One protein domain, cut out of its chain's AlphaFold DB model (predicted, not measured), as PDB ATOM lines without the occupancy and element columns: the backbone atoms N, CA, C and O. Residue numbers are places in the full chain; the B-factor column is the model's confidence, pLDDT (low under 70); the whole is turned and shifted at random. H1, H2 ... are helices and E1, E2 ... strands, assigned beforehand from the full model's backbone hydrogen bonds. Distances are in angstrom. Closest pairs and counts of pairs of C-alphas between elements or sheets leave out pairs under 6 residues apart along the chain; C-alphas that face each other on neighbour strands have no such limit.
ATOM      1  N   SER A  37     -33.739  22.399 -20.525       51.78
ATOM      2  CA  SER A  37     -34.470  23.602 -20.925       51.78
ATOM      3  C   SER A  37     -33.812  24.853 -20.353       51.78
ATOM      4  O   SER A  37     -33.351  24.869 -19.209       51.78
ATOM      5  N   LEU A  38     -33.741  25.890 -21.189       55.88
ATOM      6  CA  LEU A  38     -33.239  27.209 -20.818       55.88
ATOM      7  C   LEU A  38     -34.419  28.094 -20.419       55.88
ATOM      8  O   LEU A  38     -35.422  28.164 -21.132       55.88
ATOM      9  N   SER A  39     -34.293  28.787 -19.293       54.22
ATOM     10  CA  SER A  39     -35.267  29.783 -18.853       54.22
ATOM     11  C   SER A  39     -34.570  31.058 -18.402       54.22
ATOM     12  O   SER A  39     -33.529  31.014 -17.755       54.22
ATOM     13  N   GLU A  40     -35.165  32.209 -18.691       59.84
ATOM     14  CA  GLU A  40     -34.721  33.498 -18.138       59.84
ATOM     15  C   GLU A  40     -35.181  33.697 -16.681       59.84
ATOM     16  O   GLU A  40     -34.742  34.624 -15.999       59.84
ATOM     17  N   HIS A  41     -36.055  32.814 -16.184       63.59
ATOM     18  CA  HIS A  41     -36.714  32.941 -14.889       63.59
ATOM     19  C   HIS A  41     -36.535  31.661 -14.048       63.59
ATOM     20  O   HIS A  41     -36.511  30.556 -14.597       63.59
ATOM     21  N   PRO A  42     -36.465  31.762 -12.708       63.19
ATOM     22  CA  PRO A  42     -36.486  30.593 -11.826       63.19
ATOM     23  C   PRO A  42     -37.828  29.835 -11.925       63.19
ATOM     24  O   PRO A  42     -38.827  30.432 -12.344       63.19
ATOM     25  N   PRO A  43     -37.907  28.548 -11.529       67.31
ATOM     26  CA  PRO A  43     -36.866  27.711 -10.900       67.31
ATOM     27  C   PRO A  43     -35.781  27.204 -11.875       67.31
ATOM     28  O   PRO A  43     -35.895  27.401 -13.076       67.31
ATOM     29  N   GLY A  44     -34.712  26.579 -11.369       72.62
ATOM     30  CA  GLY A  44     -33.602  26.014 -12.163       72.62
ATOM     31  C   GLY A  44     -32.221  26.340 -11.585       72.62
ATOM     32  O   GLY A  44     -32.097  27.208 -10.716       72.62
ATOM     33  N   THR A  45     -31.180  25.659 -12.061       79.75
ATOM     34  CA  THR A  45     -29.786  25.931 -11.687       79.75
ATOM     35  C   THR A  45     -29.311  27.193 -12.409       79.75
ATOM     36  O   THR A  45     -29.238  27.239 -13.635       79.75
ATOM     37  N   GLU A  46     -29.029  28.245 -11.638       81.25
ATOM     38  CA  GLU A  46     -28.579  29.549 -12.144       81.25
ATOM     39  C   GLU A  46     -27.193  29.437 -12.797       81.25
ATOM     40  O   GLU A  46     -26.251  28.909 -12.202       81.25
ATOM     41  N   MET A  47     -27.058  29.986 -14.000       82.44
ATOM     42  CA  MET A  47     -25.806  30.111 -14.734       82.44
ATOM     43  C   MET A  47     -25.675  31.543 -15.256       82.44
ATOM     44  O   MET A  47     -26.580  32.094 -15.886       82.44
ATOM     45  N   HIS A  48     -24.519  32.138 -15.000       79.94
ATOM     46  CA  HIS A  48     -24.092  33.394 -15.590       79.94
ATOM     47  C   HIS A  48     -23.111  33.103 -16.714       79.94
ATOM     48  O   HIS A  48     -22.228  32.254 -16.565       79.94
ATOM     49  N   TYR A  49     -23.243  33.821 -17.821       78.19
ATOM     50  CA  TYR A  49     -22.236  33.800 -18.869       78.19
ATOM     51  C   TYR A  49     -22.042  35.176 -19.488       78.19
ATOM     52  O   TYR A  49     -22.924  36.031 -19.428       78.19
ATOM     53  N   GLY A  50     -20.882  35.383 -20.093       64.81
ATOM     54  CA  GLY A  50     -20.585  36.584 -20.861       64.81
ATOM     55  C   GLY A  50     -19.369  36.376 -21.748       64.81
ATOM     56  O   GLY A  50     -18.562  35.477 -21.502       64.81
ATOM     57  N   TYR A  51     -19.252  37.205 -22.780       72.38
ATOM     58  CA  TYR A  51     -18.058  37.270 -23.614       72.38
ATOM     59  C   TYR A  51     -17.172  38.408 -23.123       72.38
ATOM     60  O   TYR A  51     -17.631  39.543 -22.985       72.38
ATOM     61  N   PHE A  52     -15.909  38.093 -22.853       74.50
ATOM     62  CA  PHE A  52     -14.932  39.044 -22.339       74.50
ATOM     63  C   PHE A  52     -13.698  39.032 -23.219       74.50
ATOM     64  O   PHE A  52     -13.180  37.967 -23.548       74.50
ATOM     65  N   ASN A  53     -13.195  40.216 -23.553       74.75
ATOM     66  CA  ASN A  53     -11.904  40.322 -24.208       74.75
ATOM     67  C   ASN A  53     -10.799  40.194 -23.152       74.75
ATOM     68  O   ASN A  53     -10.609  41.087 -22.324       74.75
ATOM     69  N   ILE A  54     -10.101  39.063 -23.159       71.75
ATOM     70  CA  ILE A  54      -9.044  38.732 -22.205       71.75
ATOM     71  C   ILE A  54      -7.759  38.492 -22.983       71.75
ATOM     72  O   ILE A  54      -7.674  37.584 -23.808       71.75
ATOM     73  N   GLY A  55      -6.749  39.332 -22.746       68.69
ATOM     74  CA  GLY A  55      -5.464  39.225 -23.443       68.69
ATOM     75  C   GLY A  55      -5.580  39.317 -24.972       68.69
ATOM     76  O   GLY A  55      -4.796  38.688 -25.676       68.69
ATOM     77  N   GLY A  56      -6.575  40.047 -25.495       70.44
ATOM     78  CA  GLY A  56      -6.833  40.172 -26.935       70.44
ATOM     79  C   GLY A  56      -7.634  39.021 -27.554       70.44
ATOM     80  O   GLY A  56      -7.820  39.015 -28.767       70.44
ATOM     81  N   SER A  57      -8.107  38.063 -26.750       68.44
ATOM     82  CA  SER A  57      -8.974  36.961 -27.189       68.44
ATOM     83  C   SER A  57     -10.369  37.109 -26.589       68.44
ATOM     84  O   SER A  57     -10.500  37.335 -25.388       68.44
ATOM     85  N   ASP A  58     -11.409  36.955 -27.405       70.75
ATOM     86  CA  ASP A  58     -12.784  36.926 -26.908       70.75
ATOM     87  C   ASP A  58     -13.073  35.549 -26.302       70.75
ATOM     88  O   ASP A  58     -13.097  34.529 -26.994       70.75
ATOM     89  N   LEU A  59     -13.258  35.524 -24.986       69.00
ATOM     90  CA  LEU A  59     -13.441  34.318 -24.195       69.00
ATOM     91  C   LEU A  59     -14.872  34.263 -23.665       69.00
ATOM     92  O   LEU A  59     -15.339  35.201 -23.015       69.00
ATOM     93  N   LEU A  60     -15.555  33.142 -23.901       74.81
ATOM     94  CA  LEU A  60     -16.801  32.838 -23.208       74.81
ATOM     95  C   LEU A  60     -16.469  32.449 -21.768       74.81
ATOM     96  O   LEU A  60     -15.787  31.451 -21.539       74.81
ATOM     97  N   ILE A  61     -16.972  33.208 -20.803       81.38
ATOM     98  CA  ILE A  61     -16.801  32.913 -19.381       81.38
ATOM     99  C   ILE A  61     -18.129  32.461 -18.810       81.38
ATOM    100  O   ILE A  61     -19.141  33.139 -18.977       81.38
ATOM    101  N   ILE A  62     -18.107  31.326 -18.122       80.31
ATOM    102  CA  ILE A  62     -19.265  30.688 -17.507       80.31
ATOM    103  C   ILE A  62     -19.031  30.609 -16.003       80.31
ATOM    104  O   ILE A  62     -17.976  30.164 -15.553       80.31
ATOM    105  N   SER A  63     -20.041  30.990 -15.225       88.94
ATOM    106  CA  SER A  63     -20.017  30.892 -13.771       88.94
ATOM    107  C   SER A  63     -21.361  30.441 -13.217       88.94
ATOM    108  O   SER A  63     -22.425  30.809 -13.714       88.94
ATOM    109  N   SER A  64     -21.327  29.635 -12.161       86.00
ATOM    110  CA  SER A  64     -22.515  29.215 -11.425       86.00
ATOM    111  C   SER A  64     -22.183  29.036  -9.949       86.00
ATOM    112  O   SER A  64     -21.030  28.844  -9.572       86.00
ATOM    113  N   LYS A  65     -23.209  29.081  -9.094       85.25
ATOM    114  CA  LYS A  65     -23.080  28.661  -7.693       85.25
ATOM    115  C   LYS A  65     -22.888  27.142  -7.574       85.25
ATOM    116  O   LYS A  65     -22.303  26.690  -6.597       85.25
ATOM    117  N   ASN A  66     -23.389  26.370  -8.541       84.31
ATOM    118  CA  ASN A  66     -23.245  24.916  -8.590       84.31
ATOM    119  C   ASN A  66     -22.612  24.494  -9.921       84.31
ATOM    120  O   ASN A  66     -23.251  23.888 -10.781       84.31
ATOM    121  N   THR A  67     -21.349  24.872 -10.116       82.62
ATOM    122  CA  THR A  67     -20.655  24.700 -11.396       82.62
ATOM    123  C   THR A  67     -20.576  23.241 -11.828       82.62
ATOM    124  O   THR A  67     -20.767  22.956 -13.002       82.62
ATOM    125  N   SER A  68     -20.392  22.304 -10.895       82.19
ATOM    126  CA  SER A  68     -20.379  20.865 -11.194       82.19
ATOM    127  C   SER A  68     -21.697  20.382 -11.803       82.19
ATOM    128  O   SER A  68     -21.693  19.628 -12.771       82.19
ATOM    129  N   GLU A  69     -22.834  20.836 -11.269       78.25
ATOM    130  CA  GLU A  69     -24.161  20.499 -11.796       78.25
ATOM    131  C   GLU A  69     -24.394  21.138 -13.170       78.25
ATOM    132  O   GLU A  69     -24.833  20.461 -14.098       78.25
ATOM    133  N   VAL A  70     -24.009  22.406 -13.342       75.62
ATOM    134  CA  VAL A  70     -24.062  23.099 -14.640       75.62
ATOM    135  C   VAL A  70     -23.204  22.389 -15.687       75.62
ATOM    136  O   VAL A  70     -23.663  22.157 -16.802       75.62
ATOM    137  N   LEU A  71     -21.985  21.981 -15.342       72.44
ATOM    138  CA  LEU A  71     -21.116  21.237 -16.250       72.44
ATOM    139  C   LEU A  71     -21.673  19.859 -16.569       72.44
ATOM    140  O   LEU A  71     -21.603  19.442 -17.724       72.44
ATOM    141  N   ARG A  72     -22.272  19.173 -15.594       70.88
ATOM    142  CA  ARG A  72     -22.952  17.903 -15.839       70.88
ATOM    143  C   ARG A  72     -24.124  18.074 -16.797       70.88
ATOM    144  O   ARG A  72     -24.248  17.267 -17.713       70.88
ATOM    145  N   PHE A  73     -24.930  19.128 -16.657       64.62
ATOM    146  CA  PHE A  73     -25.967  19.452 -17.639       64.62
ATOM    147  C   PHE A  73     -25.354  19.688 -19.021       64.62
ATOM    148  O   PHE A  73     -25.705  19.044 -20.006       64.62
ATOM    149  N   LEU A  74     -24.368  20.568 -19.100       61.97
ATOM    150  CA  LEU A  74     -23.815  21.019 -20.368       61.97
ATOM    151  C   LEU A  74     -23.022  19.940 -21.122       61.97
ATOM    152  O   LEU A  74     -23.066  19.898 -22.355       61.97
ATOM    153  N   THR A  75     -22.320  19.069 -20.397       61.34
ATOM    154  CA  THR A  75     -21.398  18.062 -20.952       61.34
ATOM    155  C   THR A  75     -21.904  16.625 -20.855       61.34
ATOM    156  O   THR A  75     -21.354  15.734 -21.501       61.34
ATOM    157  N   GLY A  76     -22.931  16.365 -20.040       59.28
ATOM    158  CA  GLY A  76     -23.364  15.010 -19.695       59.28
ATOM    159  C   GLY A  76     -22.329  14.214 -18.886       59.28
ATOM    160  O   GLY A  76     -22.473  13.000 -18.757       59.28
ATOM    161  N   LYS A  77     -21.269  14.862 -18.384       61.25
ATOM    162  CA  LYS A  77     -20.163  14.242 -17.646       61.25
ATOM    163  C   LYS A  77     -19.951  14.945 -16.312       61.25
ATOM    164  O   LYS A  77     -20.098  16.158 -16.207       61.25
ATOM    165  N   ASP A  78     -19.532  14.182 -15.308       71.62
ATOM    166  CA  ASP A  78     -19.066  14.749 -14.046       71.62
ATOM    167  C   ASP A  78     -17.657  15.319 -14.244       71.62
ATOM    168  O   ASP A  78     -16.662  14.591 -14.249       71.62
ATOM    169  N   VAL A  79     -17.582  16.633 -14.446       73.56
ATOM    170  CA  VAL A  79     -16.322  17.366 -14.605       73.56
ATOM    171  C   VAL A  79     -15.960  18.009 -13.275       73.56
ATOM    172  O   VAL A  79     -16.738  18.780 -12.715       73.56
ATOM    173  N   LYS A  80     -14.768  17.694 -12.766       79.75
ATOM    174  CA  LYS A  80     -14.188  18.404 -11.625       79.75
ATOM    175  C   LYS A  80     -13.415  19.602 -12.147       79.75
ATOM    176  O   LYS A  80     -12.545  19.438 -12.994       79.75
ATOM    177  N   ILE A  81     -13.736  20.768 -11.615       82.06
ATOM    178  CA  ILE A  81     -13.020  22.009 -11.882       82.06
ATOM    179  C   ILE A  81     -12.389  22.531 -10.593       82.06
ATOM    180  O   ILE A  81     -12.830  22.194  -9.492       82.06
ATOM    181  N   SER A  82     -11.367  23.355 -10.756       81.31
ATOM    182  CA  SER A  82     -10.832  24.240  -9.719       81.31
ATOM    183  C   SER A  82     -11.511  25.615  -9.786       81.31
ATOM    184  O   SER A  82     -12.447  25.817 -10.560       81.31
ATOM    185  N   ASN A  83     -11.033  26.580  -8.993       84.88
ATOM    186  CA  ASN A  83     -11.561  27.948  -8.961       84.88
ATOM    187  C   ASN A  83     -11.645  28.589 -10.359       84.88
ATOM    188  O   ASN A  83     -12.609  29.300 -10.655       84.88
ATOM    189  N   ILE A  84     -10.635  28.347 -11.206       89.31
ATOM    190  CA  ILE A  84     -10.581  28.818 -12.592       89.31
ATOM    191  C   ILE A  84     -10.078  27.679 -13.469       89.31
ATOM    192  O   ILE A  84      -8.942  27.224 -13.340       89.31
ATOM    193  N   SER A  85     -10.921  27.235 -14.392       90.38
ATOM    194  CA  SER A  85     -10.590  26.205 -15.367       90.38
ATOM    195  C   SER A  85     -10.840  26.726 -16.778       90.38
ATOM    196  O   SER A  85     -11.893  27.291 -17.050       90.38
ATOM    197  N   ILE A  86      -9.888  26.547 -17.687       89.31
ATOM    198  CA  ILE A  86     -10.016  26.946 -19.092       89.31
ATOM    199  C   ILE A  86     -10.067  25.715 -19.988       89.31
ATOM    200  O   ILE A  86      -9.344  24.741 -19.769       89.31
ATOM    201  N   GLY A  87     -10.940  25.754 -20.988       82.50
ATOM    202  CA  GLY A  87     -11.032  24.725 -22.010       82.50
ATOM    203  C   GLY A  87      -9.730  24.584 -22.798       82.50
ATOM    204  O   GLY A  87      -8.947  25.529 -22.915       82.50
ATOM    205  N   CYS A  88      -9.487  23.388 -23.332       78.44
ATOM    206  CA  CYS A  88      -8.206  23.061 -23.948       78.44
ATOM    207  C   CYS A  88      -7.877  23.908 -25.195       78.44
ATOM    208  O   CYS A  88      -6.709  24.215 -25.421       78.44
ATOM    209  N   GLU A  89      -8.886  24.331 -25.968       70.25
ATOM    210  CA  GLU A  89      -8.709  25.098 -27.213       70.25
ATOM    211  C   GLU A  89      -8.396  26.574 -26.940       70.25
ATOM    212  O   GLU A  89      -7.791  27.251 -27.771       70.25
ATOM    213  N   VAL A  90      -8.763  27.082 -25.756       73.19
ATOM    214  CA  VAL A  90      -8.406  28.443 -25.307       73.19
ATOM    215  C   VAL A  90      -7.285  28.451 -24.276       73.19
ATOM    216  O   VAL A  90      -6.839  29.515 -23.851       73.19
ATOM    217  N   GLY A  91      -6.784  27.269 -23.912       75.31
ATOM    218  CA  GLY A  91      -5.701  27.031 -22.963       75.31
ATOM    219  C   GLY A  91      -4.325  27.546 -23.393       75.31
ATOM    220  O   GLY A  91      -3.314  26.948 -23.025       75.31
ATOM    221  N   ASN A  92      -4.253  28.613 -24.191       78.81
ATOM    222  CA  ASN A  92      -2.992  29.217 -24.591       78.81
ATOM    223  C   ASN A  92      -2.298  29.884 -23.384       78.81
ATOM    224  O   ASN A  92      -2.926  30.281 -22.398       78.81
ATOM    225  N   PHE A  93      -0.969  29.991 -23.457       78.06
ATOM    226  CA  PHE A  93      -0.156  30.518 -22.358       78.06
ATOM    227  C   PHE A  93      -0.556  31.953 -21.967       78.06
ATOM    228  O   PHE A  93      -0.610  32.272 -20.785       78.06
ATOM    229  N   SER A  94      -0.901  32.792 -22.948       82.31
ATOM    230  CA  SER A  94      -1.218  34.211 -22.747       82.31
ATOM    231  C   SER A  94      -2.513  34.445 -21.965       82.31
ATOM    232  O   SER A  94      -2.532  35.261 -21.047       82.31
ATOM    233  N   VAL A  95      -3.591  33.727 -22.293       83.31
ATOM    234  CA  VAL A  95      -4.879  33.821 -21.587       83.31
ATOM    235  C   VAL A  95      -4.729  33.290 -20.168       83.31
ATOM    236  O   VAL A  95      -5.223  33.902 -19.221       83.31
ATOM    237  N   ARG A  96      -3.996  32.183 -20.014       89.00
ATOM    238  CA  ARG A  96      -3.718  31.595 -18.708       89.00
ATOM    239  C   ARG A  96      -2.953  32.558 -17.800       89.00
ATOM    240  O   ARG A  96      -3.421  32.840 -16.702       89.00
ATOM    241  N   GLU A  97      -1.819  33.081 -18.261       88.00
ATOM    242  CA  GLU A  97      -0.985  34.013 -17.491       88.00
ATOM    243  C   GLU A  97      -1.752  35.296 -17.141       88.00
ATOM    244  O   GLU A  97      -1.664  35.791 -16.019       88.00
ATOM    245  N   TYR A  98      -2.563  35.810 -18.070       87.62
ATOM    246  CA  TYR A  98      -3.399  36.978 -17.811       87.62
ATOM    247  C   TYR A  98      -4.423  36.719 -16.700       87.62
ATOM    248  O   TYR A  98      -4.556  37.533 -15.789       87.62
ATOM    249  N   LEU A  99      -5.134  35.587 -16.745       87.50
ATOM    250  CA  LEU A  99      -6.120  35.220 -15.724       87.50
ATOM    251  C   LEU A  99      -5.469  34.958 -14.358       87.50
ATOM    252  O   LEU A  99      -6.008  35.401 -13.339       87.50
ATOM    253  N   GLU A 100      -4.310  34.292 -14.331       91.19
ATOM    254  CA  GLU A 100      -3.532  34.066 -13.105       91.19
ATOM    255  C   GLU A 100      -3.071  35.403 -12.496       91.19
ATOM    256  O   GLU A 100      -3.241  35.620 -11.297       91.19
ATOM    257  N   ASN A 101      -2.583  36.344 -13.312       89.50
ATOM    258  CA  ASN A 101      -2.177  37.679 -12.856       89.50
ATOM    259  C   ASN A 101      -3.358  38.540 -12.389       89.50
ATOM    260  O   ASN A 101      -3.223  39.308 -11.437       89.50
ATOM    261  N   LEU A 102      -4.510  38.423 -13.054       86.88
ATOM    262  CA  LEU A 102      -5.696  39.216 -12.743       86.88
ATOM    263  C   LEU A 102      -6.343  38.793 -11.420       86.88
ATOM    264  O   LEU A 102      -6.775  39.635 -10.638       86.88
ATOM    265  N   THR A 103      -6.440  37.484 -11.195       85.75
ATOM    266  CA  THR A 103      -7.182  36.915 -10.059       85.75
ATOM    267  C   THR A 103      -6.277  36.495  -8.903       85.75
ATOM    268  O   THR A 103      -6.751  36.283  -7.788       85.75
ATOM    269  N   GLY A 104      -4.971  36.340  -9.150       87.31
ATOM    270  CA  GLY A 104      -4.030  35.740  -8.203       87.31
ATOM    271  C   GLY A 104      -4.287  34.250  -7.944       87.31
ATOM    272  O   GLY A 104      -3.691  33.676  -7.030       87.31
ATOM    273  N   MET A 105      -5.186  33.619  -8.706       88.75
ATOM    274  CA  MET A 105      -5.561  32.215  -8.557       88.75
ATOM    275  C   MET A 105      -4.886  31.368  -9.629       88.75
ATOM    276  O   MET A 105      -4.650  31.822 -10.744       88.75
ATOM    277  N   ARG A 106      -4.606  30.105  -9.304       89.81
ATOM    278  CA  ARG A 106      -4.079  29.150 -10.278       89.81
ATOM    279  C   ARG A 106      -5.160  28.800 -11.299       89.81
ATOM    280  O   ARG A 106      -6.275  28.462 -10.907       89.81
ATOM    281  N   VAL A 107      -4.796  28.819 -12.579       90.25
ATOM    282  CA  VAL A 107      -5.689  28.446 -13.679       90.25
ATOM    283  C   VAL A 107      -5.334  27.044 -14.161       90.25
ATOM    284  O   VAL A 107      -4.180  26.755 -14.494       90.25
ATOM    285  N   GLU A 108      -6.324  26.156 -14.193       90.44
ATOM    286  CA  GLU A 108      -6.169  24.797 -14.715       90.44
ATOM    287  C   GLU A 108      -6.679  24.696 -16.150       90.44
ATOM    288  O   GLU A 108      -7.690  25.289 -16.506       90.44
ATOM    289  N   VAL A 109      -5.977  23.932 -16.985       88.81
ATOM    290  CA  VAL A 109      -6.419  23.637 -18.353       88.81
ATOM    291  C   VAL A 109      -7.113  22.283 -18.339       88.81
ATOM    292  O   VAL A 109      -6.530  21.298 -17.884       88.81
ATOM    293  N   LEU A 110      -8.353  22.241 -18.815       84.12
ATOM    294  CA  LEU A 110      -9.130  21.010 -18.915       84.12
ATOM    295  C   LEU A 110      -8.635  20.140 -20.073       84.12
ATOM    296  O   LEU A 110      -8.126  20.637 -21.076       84.12
ATOM    297  N   GLU A 111      -8.820  18.826 -19.951       80.56
ATOM    298  CA  GLU A 111      -8.636  17.906 -21.074       80.56
ATOM    299  C   GLU A 111      -9.705  18.154 -22.147       80.56
ATOM    300  O   GLU A 111     -10.862  18.419 -21.818       80.56
ATOM    301  N   CYS A 112      -9.339  18.031 -23.427       72.75
ATOM    302  CA  CYS A 112     -10.280  18.233 -24.528       72.75
ATOM    303  C   CYS A 112     -11.434  17.229 -24.472       72.75
ATOM    304  O   CYS A 112     -11.231  16.013 -24.560       72.75
ATOM    305  N   MET A 113     -12.660  17.738 -24.371       62.03
ATOM    306  CA  MET A 113     -13.862  16.920 -24.227       62.03
ATOM    307  C   MET A 113     -14.632  16.737 -25.541       62.03
ATOM    308  O   MET A 113     -15.552  15.913 -25.581       62.03
ATOM    309  N   GLY A 114     -14.275  17.473 -26.598       56.75
ATOM    310  CA  GLY A 114     -15.008  17.541 -27.863       56.75
ATOM    311  C   GLY A 114     -16.311  18.328 -27.726       56.75
ATOM    312  O   GLY A 114     -17.346  17.908 -28.247       56.75
ATOM    313  N   SER A 115     -16.295  19.412 -26.949       56.44
ATOM    314  CA  SER A 115     -17.494  20.154 -26.556       56.44
ATOM    315  C   SER A 115     -17.257  21.654 -26.493       56.44
ATOM    316  O   SER A 115     -16.123  22.104 -26.422       56.44
ATOM    317  N   PHE A 116     -18.327  22.447 -26.438       59.12
ATOM    318  CA  PHE A 116     -18.202  23.905 -26.350       59.12
ATOM    319  C   PHE A 116     -17.437  24.385 -25.095       59.12
ATOM    320  O   PHE A 116     -16.906  25.491 -25.108       59.12
ATOM    321  N   ILE A 117     -17.340  23.559 -24.040       66.50
ATOM    322  CA  ILE A 117     -16.505  23.844 -22.862       66.50
ATOM    323  C   ILE A 117     -15.022  23.959 -23.234       66.50
ATOM    324  O   ILE A 117     -14.302  24.723 -22.598       66.50
ATOM    325  N   ASP A 118     -14.573  23.290 -24.299       62.94
ATOM    326  CA  ASP A 118     -13.191  23.386 -24.781       62.94
ATOM    327  C   ASP A 118     -12.847  24.817 -25.234       62.94
ATOM    328  O   ASP A 118     -11.680  25.205 -25.198       62.94
ATOM    329  N   HIS A 119     -13.865  25.617 -25.575       70.50
ATOM    330  CA  HIS A 119     -13.763  27.012 -26.006       70.50
ATOM    331  C   HIS A 119     -14.169  28.035 -24.926       70.50
ATOM    332  O   HIS A 119     -14.355  29.214 -25.235       70.50
ATOM    333  N   ALA A 120     -14.345  27.610 -23.673       72.19
ATOM    334  CA  ALA A 120     -14.830  28.470 -22.595       72.19
ATOM    335  C   ALA A 120     -13.890  28.470 -21.384       72.19
ATOM    336  O   ALA A 120     -13.156  27.514 -21.134       72.19
ATOM    337  N   ALA A 121     -13.954  29.535 -20.590       84.62
ATOM    338  CA  ALA A 121     -13.454  29.539 -19.225       84.62
ATOM    339  C   ALA A 121     -14.603  29.297 -18.254       84.62
ATOM    340  O   ALA A 121     -15.638  29.961 -18.293       84.62
ATOM    341  N   ILE A 122     -14.400  28.346 -17.361       89.00
ATOM    342  CA  ILE A 122     -15.320  27.993 -16.300       89.00
ATOM    343  C   ILE A 122     -14.737  28.509 -14.997       89.00
ATOM    344  O   ILE A 122     -13.612  28.179 -14.622       89.00
ATOM    345  N   VAL A 123     -15.511  29.342 -14.319       90.88
ATOM    346  CA  VAL A 123     -15.018  30.136 -13.203       90.88
ATOM    347  C   VAL A 123     -16.016  30.080 -12.057       90.88
ATOM    348  O   VAL A 123     -17.219  30.284 -12.245       90.88
ATOM    349  N   GLU A 124     -15.532  29.833 -10.844       89.56
ATOM    350  CA  GLU A 124     -16.379  29.939  -9.656       89.56
ATOM    351  C   GLU A 124     -16.846  31.383  -9.416       89.56
ATOM    352  O   GLU A 124     -16.278  32.349  -9.926       89.56
ATOM    353  N   ARG A 125     -17.919  31.544  -8.634       85.06
ATOM    354  CA  ARG A 125     -18.604  32.834  -8.449       85.06
ATOM    355  C   ARG A 125     -17.674  33.954  -7.961       85.06
ATOM    356  O   ARG A 125     -17.800  35.082  -8.432       85.06
ATOM    357  N   ASP A 126     -16.736  33.640  -7.071       85.44
ATOM    358  CA  ASP A 126     -15.819  34.625  -6.485       85.44
ATOM    359  C   ASP A 126     -14.816  35.152  -7.521       85.44
ATOM    360  O   ASP A 126     -14.634  36.363  -7.670       85.44
ATOM    361  N   ALA A 127     -14.222  34.253  -8.310       85.62
ATOM    362  CA  ALA A 127     -13.324  34.627  -9.398       85.62
ATOM    363  C   ALA A 127     -14.080  35.321 -10.549       85.62
ATOM    364  O   ALA A 127     -13.571  36.274 -11.139       85.62
ATOM    365  N   PHE A 128     -15.332  34.937 -10.818       88.00
ATOM    366  CA  PHE A 128     -16.166  35.599 -11.824       88.00
ATOM    367  C   PHE A 128     -16.435  37.072 -11.483       88.00
ATOM    368  O   PHE A 128     -16.363  37.934 -12.360       88.00
ATOM    369  N   GLN A 129     -16.682  37.401 -10.209       86.88
ATOM    370  CA  GLN A 129     -16.856  38.792  -9.762       86.88
ATOM    371  C   GLN A 129     -15.580  39.635  -9.933       86.88
ATOM    372  O   GLN A 129     -15.651  40.804 -10.319       86.88
ATOM    373  N   GLN A 130     -14.403  39.051  -9.701       86.12
ATOM    374  CA  GLN A 130     -13.126  39.740  -9.929       86.12
ATOM    375  C   GLN A 130     -12.865  39.997 -11.419       86.12
ATOM    376  O   GLN A 130     -12.458  41.096 -11.803       86.12
ATOM    377  N   ILE A 131     -13.148  39.011 -12.276       84.94
ATOM    378  CA  ILE A 131     -12.960  39.156 -13.724       84.94
ATOM    379  C   ILE A 131     -13.924  40.203 -14.284       84.94
ATOM    380  O   ILE A 131     -13.498  41.108 -14.993       84.94
ATOM    381  N   THR A 132     -15.204  40.123 -13.925       83.62
ATOM    382  CA  THR A 132     -16.251  41.024 -14.439       83.62
ATOM    383  C   THR A 132     -16.127  42.466 -13.945       83.62
ATOM    384  O   THR A 132     -16.567  43.385 -14.631       83.62
ATOM    385  N   SER A 133     -15.506  42.695 -12.783       84.62
ATOM    386  CA  SER A 133     -15.183  44.052 -12.311       84.62
ATOM    387  C   SER A 133     -13.981  44.667 -13.028       84.62
ATOM    388  O   SER A 133     -13.901  45.889 -13.146       84.62
ATOM    389  N   SER A 134     -13.067  43.834 -13.529       81.88
ATOM    390  CA  SER A 134     -11.834  44.279 -14.187       81.88
ATOM    391  C   SER A 134     -11.942  44.333 -15.712       81.88
ATOM    392  O   SER A 134     -11.286  45.151 -16.352       81.88
ATOM    393  N   CYS A 135     -12.763  43.464 -16.301       76.62
ATOM    394  CA  CYS A 135     -12.991  43.361 -17.736       76.62
ATOM    395  C   CYS A 135     -14.466  43.682 -18.025       76.62
ATOM    396  O   CYS A 135     -15.336  42.892 -17.651       76.62
ATOM    397  N   PRO A 136     -14.778  44.815 -18.680       72.94
ATOM    398  CA  PRO A 136     -16.151  45.131 -19.042       72.94
ATOM    399  C   PRO A 136     -16.658  44.127 -20.085       72.94
ATOM    400  O   PRO A 136     -16.019  43.906 -21.111       72.94
ATOM    401  N   GLY A 137     -17.819  43.534 -19.822       66.44
ATOM    402  CA  GLY A 137     -18.491  42.594 -20.714       66.44
ATOM    403  C   GLY A 137     -19.980  42.529 -20.396       66.44
ATOM    404  O   GLY A 137     -20.404  42.863 -19.286       66.44
ATOM    405  N   GLU A 138     -20.789  42.132 -21.374       68.31
ATOM    406  CA  GLU A 138     -22.223  41.945 -21.164       68.31
ATOM    407  C   GLU A 138     -22.459  40.595 -20.477       68.31
ATOM    408  O   GLU A 138     -22.132  39.536 -21.017       68.31
ATOM    409  N   ILE A 139     -22.995  40.642 -19.256       76.56
ATOM    410  CA  ILE A 139     -23.285  39.450 -18.457       76.56
ATOM    411  C   ILE A 139     -24.754  39.104 -18.629       76.56
ATOM    412  O   ILE A 139     -25.637  39.881 -18.263       76.56
ATOM    413  N   GLN A 140     -25.011  37.899 -19.114       69.62
ATOM    414  CA  GLN A 140     -26.344  37.331 -19.212       69.62
ATOM    415  C   GLN A 140     -26.545  36.283 -18.116       69.62
ATOM    416  O   GLN A 140     -25.607  35.624 -17.655       69.62
ATOM    417  N   ARG A 141     -27.790  36.160 -17.656       75.25
ATOM    418  CA  ARG A 141     -28.197  35.187 -16.642       75.25
ATOM    419  C   ARG A 141     -29.283  34.297 -17.213       75.25
ATOM    420  O   ARG A 141     -30.298  34.795 -17.690       75.25
ATOM    421  N   ILE A 142     -29.083  32.995 -17.077       67.31
ATOM    422  CA  ILE A 142     -30.021  31.955 -17.489       67.31
ATOM    423  C   ILE A 142     -30.176  30.919 -16.373       67.31
ATOM    424  O   ILE A 142     -29.317  30.776 -15.503       67.31
ATOM    425  N   TYR A 143     -31.282  30.191 -16.396       65.94
ATOM    426  CA  TYR A 143     -31.576  29.080 -15.500       65.94
ATOM    427  C   TYR A 143     -31.672  27.800 -16.324       65.94
ATOM    428  O   TYR A 143     -32.440  27.728 -17.287       65.94
ATOM    429  N   LEU A 144     -30.891  26.796 -15.936       65.25
ATOM    430  CA  LEU A 144     -30.935  25.451 -16.497       65.25
ATOM    431  C   LEU A 144     -31.956  24.628 -15.709       65.25
ATOM    432  O   LEU A 144     -31.856  24.524 -14.486       65.25
ATOM    433  N   ARG A 145     -32.955  24.066 -16.386       63.59
ATOM    434  CA  ARG A 145     -33.967  23.207 -15.757       63.59
ATOM    435  C   ARG A 145     -33.898  21.796 -16.320       63.59
ATOM    436  O   ARG A 145     -33.956  21.624 -17.541       63.59
ATOM    437  N   ASP A 146     -33.892  20.825 -15.411       54.72
ATOM    438  CA  ASP A 146     -34.295  19.453 -15.707       54.72
ATOM    439  C   ASP A 146     -35.783  19.435 -16.077       54.72
ATOM    440  O   ASP A 146     -36.617  20.091 -15.444       54.72
ATOM    441  N   TYR A 147     -36.110  18.723 -17.151       53.06
ATOM    442  CA  TYR A 147     -37.418  18.749 -17.799       53.06
ATOM    443  C   TYR A 147     -38.515  18.123 -16.920       53.06
ATOM    444  O   TYR A 147     -38.854  16.952 -17.061       53.06
TER     445      TYR A 147
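This is residues 37 to 147 of the 293 residues of an uncharacterized protein of Nitrososphaeria archaeon (UniProt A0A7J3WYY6). One strongly twisted sheet of seven strands runs through the middle of the domain, with helices H2 and H4 packed on one face and H1 on the other, in three layers. The sheet curls round H2, which lies at one end of the longest axis, while the edge strand E1 and the last residues of E7 lie at the opposite end; the short H3 packs on the sheet on the opposite face from H4. The printed part has 111 residues with four named helices and seven named strands, in the order E1 E2 E3 H1 E4 H2 E5 H3 E6 H4 E7. The sheet order is E1, E7, E2, E3, E6, E4, E5, mixed, and the class is mixed, helices and strands. The whole is compact, with a radius of gyration of the C-alphas of 13.2 A and spans of 40 by 28 by 20 A.

Across the sheet, E1 is residues 37 to 39, 6.6 A long, with C-alpha 37 at (-34.470, 23.602, -20.925). E7 is residues 139 to 145, 19.6 A long, and ends with C-alpha 145 at (-33.967, 23.207, -15.757). E2, residues 45 to 54, is the longest strand at 26.5 A and bends by 51 degrees at residue 51. E3 is residues 57 to 64, 22.2 A, and E6 is residues 120 to 124, 13.1 A. E4 is residues 84 to 86, 6.8 A, and E5 is residues 107 to 109, 6.7 A. H1 is residues 67 to 75, 11.7 A, and H4 is residues 125 to 134, 14.5 A. H2, residues 93 to 103, is the longest helix at 15.5 A and begins with C-alpha 93 at (-0.156, 30.518, -22.358). H3 is residues 116 to 119, 5.4 A.

E1 and E7 are antiparallel, with N 143 and O 39 2.8 A apart, within hydrogen-bond range. E7 and E2 are antiparallel, with N 45 and O 144 at 2.8 A. E2 and E3 form an antiparallel hairpin, with N 48 and O 63 at 2.8 A. E3 and E6 are parallel, with N 121 and O 60 at 2.8 A. E6 and E4 are antiparallel, with N 122 and O 85 at 2.7 A. E4 and E5 are parallel, with N 86 and O 108 at 2.8 A. E4, H2, E5 make a strand-helix-strand unit, two parallel neighbour strands with a helix between, and its crossover is right-handed. E6, H4, E7 make a split one, with E2 and E3 between its strands in the sheet, also right-handed. H4 is on the sheet at a height of 8.7 A, over E3 and only just over E2, where 3 of its C-alphas fall; it runs along the strands, at 25 degrees to E3 on the local plane. H2 is on the sheet, its closest C-alphas to E5 being those of Glu 100 and Val 107, 6.0 A. H2 and H4 touch, about perpendicular at 82 degrees, the closest C-alphas being those of Thr 103 and Gln 130, 6.6 A. H1 is on the sheet at a height of 7.4 A, its closest C-alphas to E2 being those of Val 70 and Thr 45, 7.0 A. H3 is on the sheet at a height of 7.5 A, over none of the strands. H1 and H3 are close but not clearly touching, with the C-alphas of Thr 75 and Ile 117 7.8 A apart; H1 and H4 are apart. In H1, H2 and H4 every O i to N i+4 pair is within hydrogen-bond range, and H3 is too short for such a pair.

The two C-alphas farthest apart are those of Asn 101 and Tyr 147, 40.3 A, while those of Ser 37 and Tyr 147 are 6.5 A apart. The printed part has no cut and no long link. The mean pLDDT of the printed part is 76.2; 31 residues are under 70, among them residues 37 to 43, 73 to 77, 113 to 118 and 142 to 147.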